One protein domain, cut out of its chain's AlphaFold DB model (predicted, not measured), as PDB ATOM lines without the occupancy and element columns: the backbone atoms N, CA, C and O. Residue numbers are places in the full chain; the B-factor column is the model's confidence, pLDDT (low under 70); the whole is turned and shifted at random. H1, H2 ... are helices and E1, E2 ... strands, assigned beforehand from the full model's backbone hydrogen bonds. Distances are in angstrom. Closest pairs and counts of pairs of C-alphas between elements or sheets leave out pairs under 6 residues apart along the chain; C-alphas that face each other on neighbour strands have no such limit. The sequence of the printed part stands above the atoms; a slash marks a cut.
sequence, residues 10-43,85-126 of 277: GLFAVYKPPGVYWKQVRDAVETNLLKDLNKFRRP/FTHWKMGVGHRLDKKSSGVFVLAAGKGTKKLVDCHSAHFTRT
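This is residues 10 to 43 and 85 to 126 of the 277 residues of the protein "probable tRNA pseudouridine synthase 2 isoform X2" of Pogona vitticeps (central bearded dragon) (UniProt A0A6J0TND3). A small three-stranded sheet lies between two helices: long H1 slants over one face and reaches past the sheet, while short H2 is over the other. This makes three layers, helices on both faces of a sheet. The 76 printed residues run E1, H1, E2, E3, H2, class mixed, with antiparallel sheet order E1 - E3 - E2. The whole is only just compact, close to loose, with radius of gyration of the C-alphas 13.7 A, and flat, spanning 45 by 29 by 14 A.

E1, residues 10 to 16, starts at C-alpha 10 (264.520, 326.375, 290.153) and spans 18.6 A; E3, 102 to 108, 19.3 A; E2, 90 to 92, 6.9 A; H1, 22 to 39, 26.1 A. H2, 111 to 120, spans 14.8 A to C-alpha 120 (256.969, 327.261, 305.513).

Between E3 and E1, N 12 and O 106 are 2.9 A apart; in hairpin E2 and E3, N 91 and O 107, 2.8 A. H1's height over the sheet is 9.9 A; its closest C-alphas to E2 are Glu 30 and Met 90, 7.3 A. H2, on the opposite face, stands up 46 degrees; its closest C-alphas to E1 are Gly 111 and Gly 10, 4.1 A. H1 and H2 are apart. Every O i to N i+4 pair is within hydrogen-bond range in H1, 4 of 6 in H2.

The farthest C-alphas, Pro 43 and Thr 126, are 45.6 A apart. Residues 44 to 84 are not printed; C-alphas 43 and 85 are 13.3 A apart across this cut. Of the links printed whole, none is long. No printed residue is under 70 in pLDDT.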
ATOM      1  N   GLY A  10     264.586 327.451 289.168       91.94
ATOM      2  CA  GLY A  10     264.520 326.375 290.153       91.94
ATOM      3  C   GLY A  10     265.316 326.657 291.416       91.94
ATOM      4  O   GLY A  10     265.747 327.787 291.642       91.94
ATOM      5  N   LEU A  11     265.477 325.620 292.234       93.31
ATOM      6  CA  LEU A  11     266.389 325.608 293.371       93.31
ATOM      7  C   LEU A  11     267.571 324.711 293.037       93.31
ATOM      8  O   LEU A  11     267.417 323.716 292.332       93.31
ATOM      9  N   PHE A  12     268.729 325.050 293.574       94.12
ATOM     10  CA  PHE A  12     269.928 324.240 293.465       94.12
ATOM     11  C   PHE A  12     270.774 324.406 294.725       94.12
ATOM     12  O   PHE A  12     270.690 325.410 295.436       94.12
ATOM     13  N   ALA A  13     271.563 323.383 295.024       94.44
ATOM     14  CA  ALA A  13     272.454 323.360 296.170       94.44
ATOM     15  C   ALA A  13     273.871 323.738 295.730       94.44
ATOM     16  O   ALA A  13     274.376 323.223 294.736       94.44
ATOM     17  N   VAL A  14     274.511 324.621 296.490       96.12
ATOM     18  CA  VAL A  14     275.914 325.011 296.321       96.12
ATOM     19  C   VAL A  14     276.646 324.726 297.622       96.12
ATOM     20  O   VAL A  14     276.068 324.839 298.698       96.12
ATOM     21  N   TYR A  15     277.918 324.355 297.555       96.88
ATOM     22  CA  TYR A  15     278.738 324.243 298.754       96.88
ATOM     23  C   TYR A  15     279.294 325.617 299.151       96.88
ATOM     24  O   TYR A  15     279.967 326.275 298.358       96.88
ATOM     25  N   LYS A  16     279.030 326.048 300.387       97.00
ATOM     26  CA  LYS A  16     279.651 327.230 300.990       97.00
ATOM     27  C   LYS A  16     280.893 326.804 301.790       97.00
ATOM     28  O   LYS A  16     280.738 326.038 302.746       97.00
ATOM     29  N   PRO A  17     282.089 327.335 301.481       96.56
ATOM     30  CA  PRO A  17     283.285 327.094 302.284       96.56
ATOM     31  C   PRO A  17     283.256 327.859 303.626       96.56
ATOM     32  O   PRO A  17     282.542 328.864 303.759       96.56
ATOM     33  N   PRO A  18     284.027 327.408 304.633       94.12
ATOM     34  CA  PRO A  18     284.163 328.121 305.902       94.12
ATOM     35  C   PRO A  18     284.935 329.437 305.708       94.12
ATOM     36  O   PRO A  18     285.760 329.567 304.810       94.12
ATOM     37  N   GLY A  19     284.657 330.438 306.542       92.56
ATOM     38  CA  GLY A  19     285.319 331.750 306.515       92.56
ATOM     39  C   GLY A  19     284.773 332.735 305.471       92.56
ATOM     40  O   GLY A  19     284.998 333.939 305.592       92.56
ATOM     41  N   VAL A  20     283.998 332.261 304.492       95.12
ATOM     42  CA  VAL A  20     283.376 333.094 303.451       95.12
ATOM     43  C   VAL A  20     281.977 333.522 303.884       95.12
ATOM     44  O   VAL A  20     281.214 332.725 304.431       95.12
ATOM     45  N   TYR A  21     281.601 334.779 303.646       94.94
ATOM     46  CA  TYR A  21     280.247 335.249 303.946       94.94
ATOM     47  C   TYR A  21     279.267 334.807 302.851       94.94
ATOM     48  O   TYR A  21     279.585 334.850 301.665       94.94
ATOM     49  N   TRP A  22     278.052 334.385 303.217       95.00
ATOM     50  CA  TRP A  22     277.104 333.782 302.265       95.00
ATOM     51  C   TRP A  22     276.742 334.697 301.082       95.00
ATOM     52  O   TRP A  22     276.487 334.195 299.986       95.00
ATOM     53  N   LYS A  23     276.752 336.030 301.271       96.00
ATOM     54  CA  LYS A  23     276.509 336.987 300.175       96.00
ATOM     55  C   LYS A  23     277.571 336.867 299.087       96.00
ATOM     56  O   LYS A  23     277.211 336.825 297.923       96.00
ATOM     57  N   GLN A  24     278.839 336.689 299.457       96.25
ATOM     58  CA  GLN A  24     279.928 336.521 298.490       96.25
ATOM     59  C   GLN A  24     279.741 335.259 297.643       96.25
ATOM     60  O   GLN A  24     279.957 335.299 296.439       96.25
ATOM     61  N   VAL A  25     279.284 334.151 298.243       96.50
ATOM     62  CA  VAL A  25     278.984 332.916 297.495       96.50
ATOM     63  C   VAL A  25     277.831 333.135 296.518       96.50
ATOM     64  O   VAL A  25     277.926 332.743 295.360       96.50
ATOM     65  N   ARG A  26     276.753 333.792 296.961       95.88
ATOM     66  CA  ARG A  26     275.635 334.170 296.086       95.88
ATOM     67  C   ARG A  26     276.128 335.040 294.926       95.88
ATOM     68  O   ARG A  26     275.835 334.732 293.780       95.88
ATOM     69  N   ASP A  27     276.892 336.084 295.212       95.38
ATOM     70  CA  ASP A  27     277.346 337.046 294.205       95.38
ATOM     71  C   ASP A  27     278.325 336.397 293.216       95.38
ATOM     72  O   ASP A  27     278.246 336.634 292.012       95.38
ATOM     73  N   ALA A  28     279.187 335.491 293.686       96.31
ATOM     74  CA  ALA A  28     280.051 334.680 292.831       96.31
ATOM     75  C   ALA A  28     279.245 333.761 291.897       96.31
ATOM     76  O   ALA A  28     279.560 333.635 290.715       96.31
ATOM     77  N   VAL A  29     278.180 333.131 292.401       95.19
ATOM     78  CA  VAL A  29     277.294 332.300 291.574       95.19
ATOM     79  C   VAL A  29     276.545 333.154 290.549       95.19
ATOM     80  O   VAL A  29     276.494 332.777 289.383       95.19
ATOM     81  N   GLU A  30     276.012 334.312 290.944       94.56
ATOM     82  CA  GLU A  30     275.312 335.222 290.029       94.56
ATOM     83  C   GLU A  30     276.237 335.730 288.922       94.56
ATOM     84  O   GLU A  30     275.897 335.649 287.744       94.56
ATOM     85  N   THR A  31     277.429 336.205 289.280       95.12
ATOM     86  CA  THR A  31     278.403 336.743 288.319       95.12
ATOM     87  C   THR A  31     278.891 335.683 287.335       95.12
ATOM     88  O   THR A  31     278.919 335.948 286.130       95.12
ATOM     89  N   ASN A  32     279.206 334.471 287.801       94.69
ATOM     90  CA  ASN A  32     279.580 333.360 286.923       94.69
ATOM     91  C   ASN A  32     278.437 332.979 285.980       94.69
ATOM     92  O   ASN A  32     278.647 332.821 284.777       94.69
ATOM     93  N   LEU A  33     277.211 332.925 286.500       91.62
ATOM     94  CA  LEU A  33     276.035 332.618 285.702       91.62
ATOM     95  C   LEU A  33     275.768 333.688 284.636       91.62
ATOM     96  O   LEU A  33     275.512 333.356 283.483       91.62
ATOM     97  N   LEU A  34     275.864 334.972 284.986       92.00
ATOM     98  CA  LEU A  34     275.720 336.078 284.038       92.00
ATOM     99  C   LEU A  34     276.817 336.048 282.973       92.00
ATOM    100  O   LEU A  34     276.533 336.254 281.792       92.00
ATOM    101  N   LYS A  35     278.062 335.756 283.363       92.56
ATOM    102  CA  LYS A  35     279.183 335.592 282.432       92.56
ATOM    103  C   LYS A  35     278.894 334.477 281.431       92.56
ATOM    104  O   LYS A  35     279.052 334.692 280.233       92.56
ATOM    105  N   ASP A  36     278.426 333.322 281.894       91.44
ATOM    106  CA  ASP A  36     278.127 332.182 281.028       91.44
ATOM    107  C   ASP A  36     276.886 332.414 280.157       91.44
ATOM    108  O   ASP A  36     276.908 332.118 278.962       91.44
ATOM    109  N   LEU A  37     275.838 333.046 280.692       87.88
ATOM    110  CA  LEU A  37     274.649 333.421 279.923       87.88
ATOM    111  C   LEU A  37     274.969 334.413 278.794       87.88
ATOM    112  O   LEU A  37     274.381 334.335 277.714       87.88
ATOM    113  N   ASN A  38     275.909 335.329 279.026       88.56
ATOM    114  CA  ASN A  38     276.333 336.313 278.034       88.56
ATOM    115  C   ASN A  38     277.315 335.756 276.985       88.56
ATOM    116  O   ASN A  38     277.484 336.397 275.948       88.56
ATOM    117  N   LYS A  39     277.923 334.577 277.204       88.88
ATOM    118  CA  LYS A  39     278.745 333.882 276.190       88.88
ATOM    119  C   LYS A  39     277.908 333.256 275.070       88.88
ATOM    120  O   LYS A  39     278.436 333.002 273.990       88.88
ATOM    121  N   PHE A  40     276.622 332.976 275.302       84.88
ATOM    122  CA  PHE A  40     275.766 332.367 274.280       84.88
ATOM    123  C   PHE A  40     275.565 333.289 273.069       84.88
ATOM    124  O   PHE A  40     275.503 334.514 273.192       84.88
ATOM    125  N   ARG A  41     275.390 332.680 271.885       75.62
ATOM    126  CA  ARG A  41     275.176 333.403 270.623       75.62
ATOM    127  C   ARG A  41     273.945 334.311 270.716       75.62
ATOM    128  O   ARG A  41     272.845 333.855 271.047       75.62
ATOM    129  N   ARG A  42     274.145 335.597 270.414       77.19
ATOM    130  CA  ARG A  42     273.080 336.604 270.414       77.19
ATOM    131  C   ARG A  42     272.145 336.405 269.211       77.19
ATOM    132  O   ARG A  42     272.618 335.987 268.151       77.19
ATOM    133  N   PRO A  43     270.838 336.692 269.346       77.69
ATOM    134  CA  PRO A  43     269.947 336.814 268.200       77.69
ATOM    135  C   PRO A  43     270.450 337.930 267.280       77.69
ATOM    136  O   PRO A  43     271.034 338.901 267.764       77.69
ATOM    137  N   PHE A  85     272.319 340.004 279.607       86.31
ATOM    138  CA  PHE A  85     271.953 339.689 280.979       86.31
ATOM    139  C   PHE A  85     272.809 340.531 281.921       86.31
ATOM    140  O   PHE A  85     274.013 340.310 282.029       86.31
ATOM    141  N   THR A  86     272.182 341.496 282.593       87.62
ATOM    142  CA  THR A  86     272.838 342.390 283.564       87.62
ATOM    143  C   THR A  86     272.583 341.984 285.007       87.62
ATOM    144  O   THR A  86     273.443 342.168 285.858       87.62
ATOM    145  N   HIS A  87     271.413 341.416 285.283       87.44
ATOM    146  CA  HIS A  87     270.996 340.992 286.613       87.44
ATOM    147  C   HIS A  87     270.236 339.674 286.512       87.44
ATOM    148  O   HIS A  87     269.494 339.435 285.547       87.44
ATOM    149  N   TRP A  88     270.391 338.817 287.520       89.62
ATOM    150  CA  TRP A  88     269.642 337.576 287.596       89.62
ATOM    151  C   TRP A  88     268.995 337.426 288.964       89.62
ATOM    152  O   TRP A  88     269.651 337.453 289.997       89.62
ATOM    153  N   LYS A  89     267.674 337.236 288.992       90.50
ATOM    154  CA  LYS A  89     266.951 337.114 290.259       90.50
ATOM    155  C   LYS A  89     267.409 335.857 291.001       90.50
ATOM    156  O   LYS A  89     266.992 334.754 290.642       90.50
ATOM    157  N   MET A  90     268.209 336.039 292.048       93.12
ATOM    158  CA  MET A  90     268.633 334.968 292.942       93.12
ATOM    159  C   MET A  90     268.060 335.129 294.346       93.12
ATOM    160  O   MET A  90     268.077 336.209 294.931       93.12
ATOM    161  N   GLY A  91     267.550 334.031 294.893       92.75
ATOM    162  CA  GLY A  91     267.092 333.917 296.269       92.75
ATOM    163  C   GLY A  91     267.998 332.993 297.073       92.75
ATOM    164  O   GLY A  91     268.669 332.126 296.518       92.75
ATOM    165  N   VAL A  92     267.984 333.170 298.389       93.25
ATOM    166  CA  VAL A  92     268.758 332.367 299.337       93.25
ATOM    167  C   VAL A  92     267.792 331.688 300.295       93.25
ATOM    168  O   VAL A  92     266.941 332.364 300.868       93.25
ATOM    169  N   GLY A  93     267.913 330.372 300.461       88.88
ATOM    170  CA  GLY A  93     267.051 329.616 301.372       88.88
ATOM    171  C   GLY A  93     267.448 329.775 302.836       88.88
ATOM    172  O   GLY A  93     266.653 330.226 303.654       88.88
ATOM    173  N   HIS A  94     268.692 329.431 303.168       88.25
ATOM    174  CA  HIS A  94     269.233 329.575 304.518       88.25
ATOM    175  C   HIS A  94     270.481 330.446 304.507       88.25
ATOM    176  O   HIS A  94     271.348 330.265 303.658       88.25
ATOM    177  N   ARG A  95     270.596 331.364 305.467       91.19
ATOM    178  CA  ARG A  95     271.780 332.208 305.629       91.19
ATOM    179  C   ARG A  95     272.754 331.480 306.545       91.19
ATOM    180  O   ARG A  95     272.548 331.429 307.748       91.19
ATOM    181  N   LEU A  96     273.763 330.854 305.947       91.69
ATOM    182  CA  LEU A  96     274.844 330.216 306.689       91.69
ATOM    183  C   LEU A  96     275.819 331.282 307.210       91.69
ATOM    184  O   LEU A  96     276.260 332.147 306.446       91.69
ATOM    185  N   ASP A  97     276.198 331.176 308.483       90.44
ATOM    186  CA  ASP A  97     277.163 332.070 309.126       90.44
ATOM    187  C   ASP A  97     278.534 331.993 308.459       90.44
ATOM    188  O   ASP A  97     278.882 330.982 307.841       90.44
ATOM    189  N   LYS A  98     279.355 333.036 308.626       91.38
ATOM    190  CA  LYS A  98     280.677 333.143 307.990       91.38
ATOM    191  C   LYS A  98     281.553 331.914 308.253       91.38
ATOM    192  O   LYS A  98     282.118 331.372 307.309       91.38
ATOM    193  N   LYS A  99     281.606 331.426 309.495       89.75
ATOM    194  CA  LYS A  99     282.426 330.263 309.886       89.75
ATOM    195  C   LYS A  99     281.832 328.915 309.496       89.75
ATOM    196  O   LYS A  99     282.574 327.958 309.301       89.75
ATOM    197  N   SER A 100     280.511 328.843 309.361       91.94
ATOM    198  CA  SER A 100     279.845 327.608 308.958       91.94
ATOM    199  C   SER A 100     280.191 327.238 307.512       91.94
ATOM    200  O   SER A 100     280.430 328.104 306.666       91.94
ATOM    201  N   SER A 101     280.206 325.942 307.224       94.81
ATOM    202  CA  SER A 101     280.385 325.405 305.877       94.81
ATOM    203  C   SER A 101     279.324 324.351 305.593       94.81
ATOM    204  O   SER A 101     278.726 323.807 306.523       94.81
ATOM    205  N   GLY A 102     279.075 324.074 304.315       95.94
ATOM    206  CA  GLY A 102     278.149 323.020 303.910       95.94
ATOM    207  C   GLY A 102     277.166 323.448 302.833       95.94
ATOM    208  O   GLY A 102     277.459 324.305 301.999       95.94
ATOM    209  N   VAL A 103     276.003 322.801 302.840       95.69
ATOM    210  CA  VAL A 103     274.982 322.965 301.804       95.69
ATOM    211  C   VAL A 103     274.312 324.332 301.924       95.69
ATOM    212  O   VAL A 103     273.687 324.665 302.930       95.69
ATOM    213  N   PHE A 104     274.409 325.110 300.856       95.50
ATOM    214  CA  PHE A 104     273.834 326.432 300.706       95.50
ATOM    215  C   PHE A 104     272.840 326.420 299.546       95.50
ATOM    216  O   PHE A 104     273.209 326.326 298.376       95.50
ATOM    217  N   VAL A 105     271.552 326.463 299.884       94.62
ATOM    218  CA  VAL A 105     270.469 326.382 298.898       94.62
ATOM    219  C   VAL A 105     270.209 327.758 298.299       94.62
ATOM    220  O   VAL A 105     269.858 328.706 299.011       94.62
ATOM    221  N   LEU A 106     270.337 327.838 296.979       95.25
ATOM    222  CA  LEU A 106     270.038 329.011 296.172       95.25
ATOM    223  C   LEU A 106     268.826 328.741 295.286       95.25
ATOM    224  O   LEU A 106     268.520 327.603 294.934       95.25
ATOM    225  N   ALA A 107     268.134 329.807 294.904       94.81
ATOM    226  CA  ALA A 107     267.054 329.734 293.937       94.81
ATOM    227  C   ALA A 107     267.246 330.751 292.821       94.81
ATOM    228  O   ALA A 107     267.601 331.896 293.078       94.81
ATOM    229  N   ALA A 108     266.954 330.343 291.593       93.44
ATOM    230  CA  ALA A 108     267.080 331.150 290.390       93.44
ATOM    231  C   ALA A 108     265.704 331.476 289.789       93.44
ATOM    232  O   ALA A 108     264.825 330.614 289.670       93.44
ATOM    233  N   GLY A 109     265.516 332.730 289.374       91.06
ATOM    234  CA  GLY A 109     264.347 333.183 288.626       91.06
ATOM    235  C   GLY A 109     263.036 332.971 289.385       91.06
ATOM    236  O   GLY A 109     262.832 333.510 290.471       91.06
ATOM    237  N   LYS A 110     262.116 332.181 288.813       89.25
ATOM    238  CA  LYS A 110     260.828 331.861 289.458       89.25
ATOM    239  C   LYS A 110     260.971 330.911 290.653       89.25
ATOM    240  O   LYS A 110     260.068 330.867 291.486       89.25
ATOM    241  N   GLY A 111     262.103 330.214 290.784       88.31
ATOM    242  CA  GLY A 111     262.397 329.341 291.922       88.31
ATOM    243  C   GLY A 111     262.417 330.076 293.263       88.31
ATOM    244  O   GLY A 111     262.187 329.459 294.295       88.31
ATOM    245  N   THR A 112     262.596 331.404 293.273       90.56
ATOM    246  CA  THR A 112     262.549 332.185 294.518       90.56
ATOM    247  C   THR A 112     261.193 332.113 295.216       90.56
ATOM    248  O   THR A 112     261.140 332.297 296.423       90.56
ATOM    249  N   LYS A 113     260.099 331.852 294.483       90.19
ATOM    250  CA  LYS A 113     258.771 331.649 295.086       90.19
ATOM    251  C   LYS A 113     258.741 330.368 295.921       90.19
ATOM    252  O   LYS A 113     258.312 330.404 297.064       90.19
ATOM    253  N   LYS A 114     259.336 329.293 295.395       89.12
ATOM    254  CA  LYS A 114     259.449 328.006 296.087       89.12
ATOM    255  C   LYS A 114     260.288 328.081 297.366       89.12
ATOM    256  O   LYS A 114     260.101 327.255 298.242       89.12
ATOM    257  N   LEU A 115     261.190 329.061 297.513       89.62
ATOM    258  CA  LEU A 115     261.913 329.257 298.780       89.62
ATOM    259  C   LEU A 115     260.975 329.609 299.937       89.62
ATOM    260  O   LEU A 115     261.251 329.208 301.063       89.62
ATOM    261  N   VAL A 116     259.893 330.343 299.660       85.75
ATOM    262  CA  VAL A 116     258.882 330.678 300.668       85.75
ATOM    263  C   VAL A 116     258.176 329.402 301.113       85.75
ATOM    264  O   VAL A 116     258.106 329.133 302.307       85.75
ATOM    265  N   ASP A 117     257.777 328.563 300.157       86.69
ATOM    266  CA  ASP A 117     257.152 327.267 300.432       86.69
ATOM    267  C   ASP A 117     258.103 326.344 301.213       86.69
ATOM    268  O   ASP A 117     257.713 325.753 302.215       86.69
ATOM    269  N   CYS A 118     259.382 326.275 300.821       85.38
ATOM    270  CA  CYS A 118     260.406 325.513 301.538       85.38
ATOM    271  C   CYS A 118     260.642 326.028 302.965       85.38
ATOM    272  O   CYS A 118     260.976 325.246 303.854       85.38
ATOM    273  N   HIS A 119     260.515 327.337 303.185       82.88
ATOM    274  CA  HIS A 119     260.629 327.927 304.513       82.88
ATOM    275  C   HIS A 119     259.430 327.543 305.386       82.88
ATOM    276  O   HIS A 119     259.628 327.087 306.511       82.88
ATOM    277  N   SER A 120     258.215 327.653 304.844       80.19
ATOM    278  CA  SER A 120     256.969 327.261 305.513       80.19
ATOM    279  C   SER A 120     256.877 325.754 305.774       80.19
ATOM    280  O   SER A 120     256.263 325.341 306.750       80.19
ATOM    281  N   ALA A 121     257.517 324.927 304.944       82.00
ATOM    282  CA  ALA A 121     257.569 323.475 305.118       82.00
ATOM    283  C   ALA A 121     258.478 323.016 306.275       82.00
ATOM    284  O   ALA A 121     258.494 321.829 306.587       82.00
ATOM    285  N   HIS A 122     259.249 323.920 306.896       76.56
ATOM    286  CA  HIS A 122     260.103 323.628 308.054       76.56
ATOM    287  C   HIS A 122     260.972 322.365 307.901       76.56
ATOM    288  O   HIS A 122     261.041 321.523 308.796       76.56
ATOM    289  N   PHE A 123     261.677 322.240 306.769       82.94
ATOM    290  CA  PHE A 123     262.544 321.087 306.521       82.94
ATOM    291  C   PHE A 123     263.578 320.871 307.629       82.94
ATOM    292  O   PHE A 123     264.245 321.812 308.075       82.94
ATOM    293  N   THR A 124     263.758 319.607 308.011       85.81
ATOM    294  CA  THR A 124     264.804 319.185 308.943       85.81
ATOM    295  C   THR A 124     266.178 319.525 308.375       85.81
ATOM    296  O   THR A 124     266.474 319.260 307.210       85.81
ATOM    297  N   ARG A 125     267.030 320.125 309.209       87.00
ATOM    298  CA  ARG A 125     268.406 320.482 308.857       87.00
ATOM    299  C   ARG A 125     269.362 319.731 309.764       87.00
ATOM    300  O   ARG A 125     269.207 319.766 310.983       87.00
ATOM    301  N   THR A 126     270.358 319.102 309.161       91.31
ATOM    302  CA  THR A 126     271.379 318.336 309.873       91.31
ATOM    303  C   THR A 126     272.678 319.124 309.875       91.31
ATOM    304  O   THR A 126     273.182 319.497 308.817       91.31
TER     305      THR A 126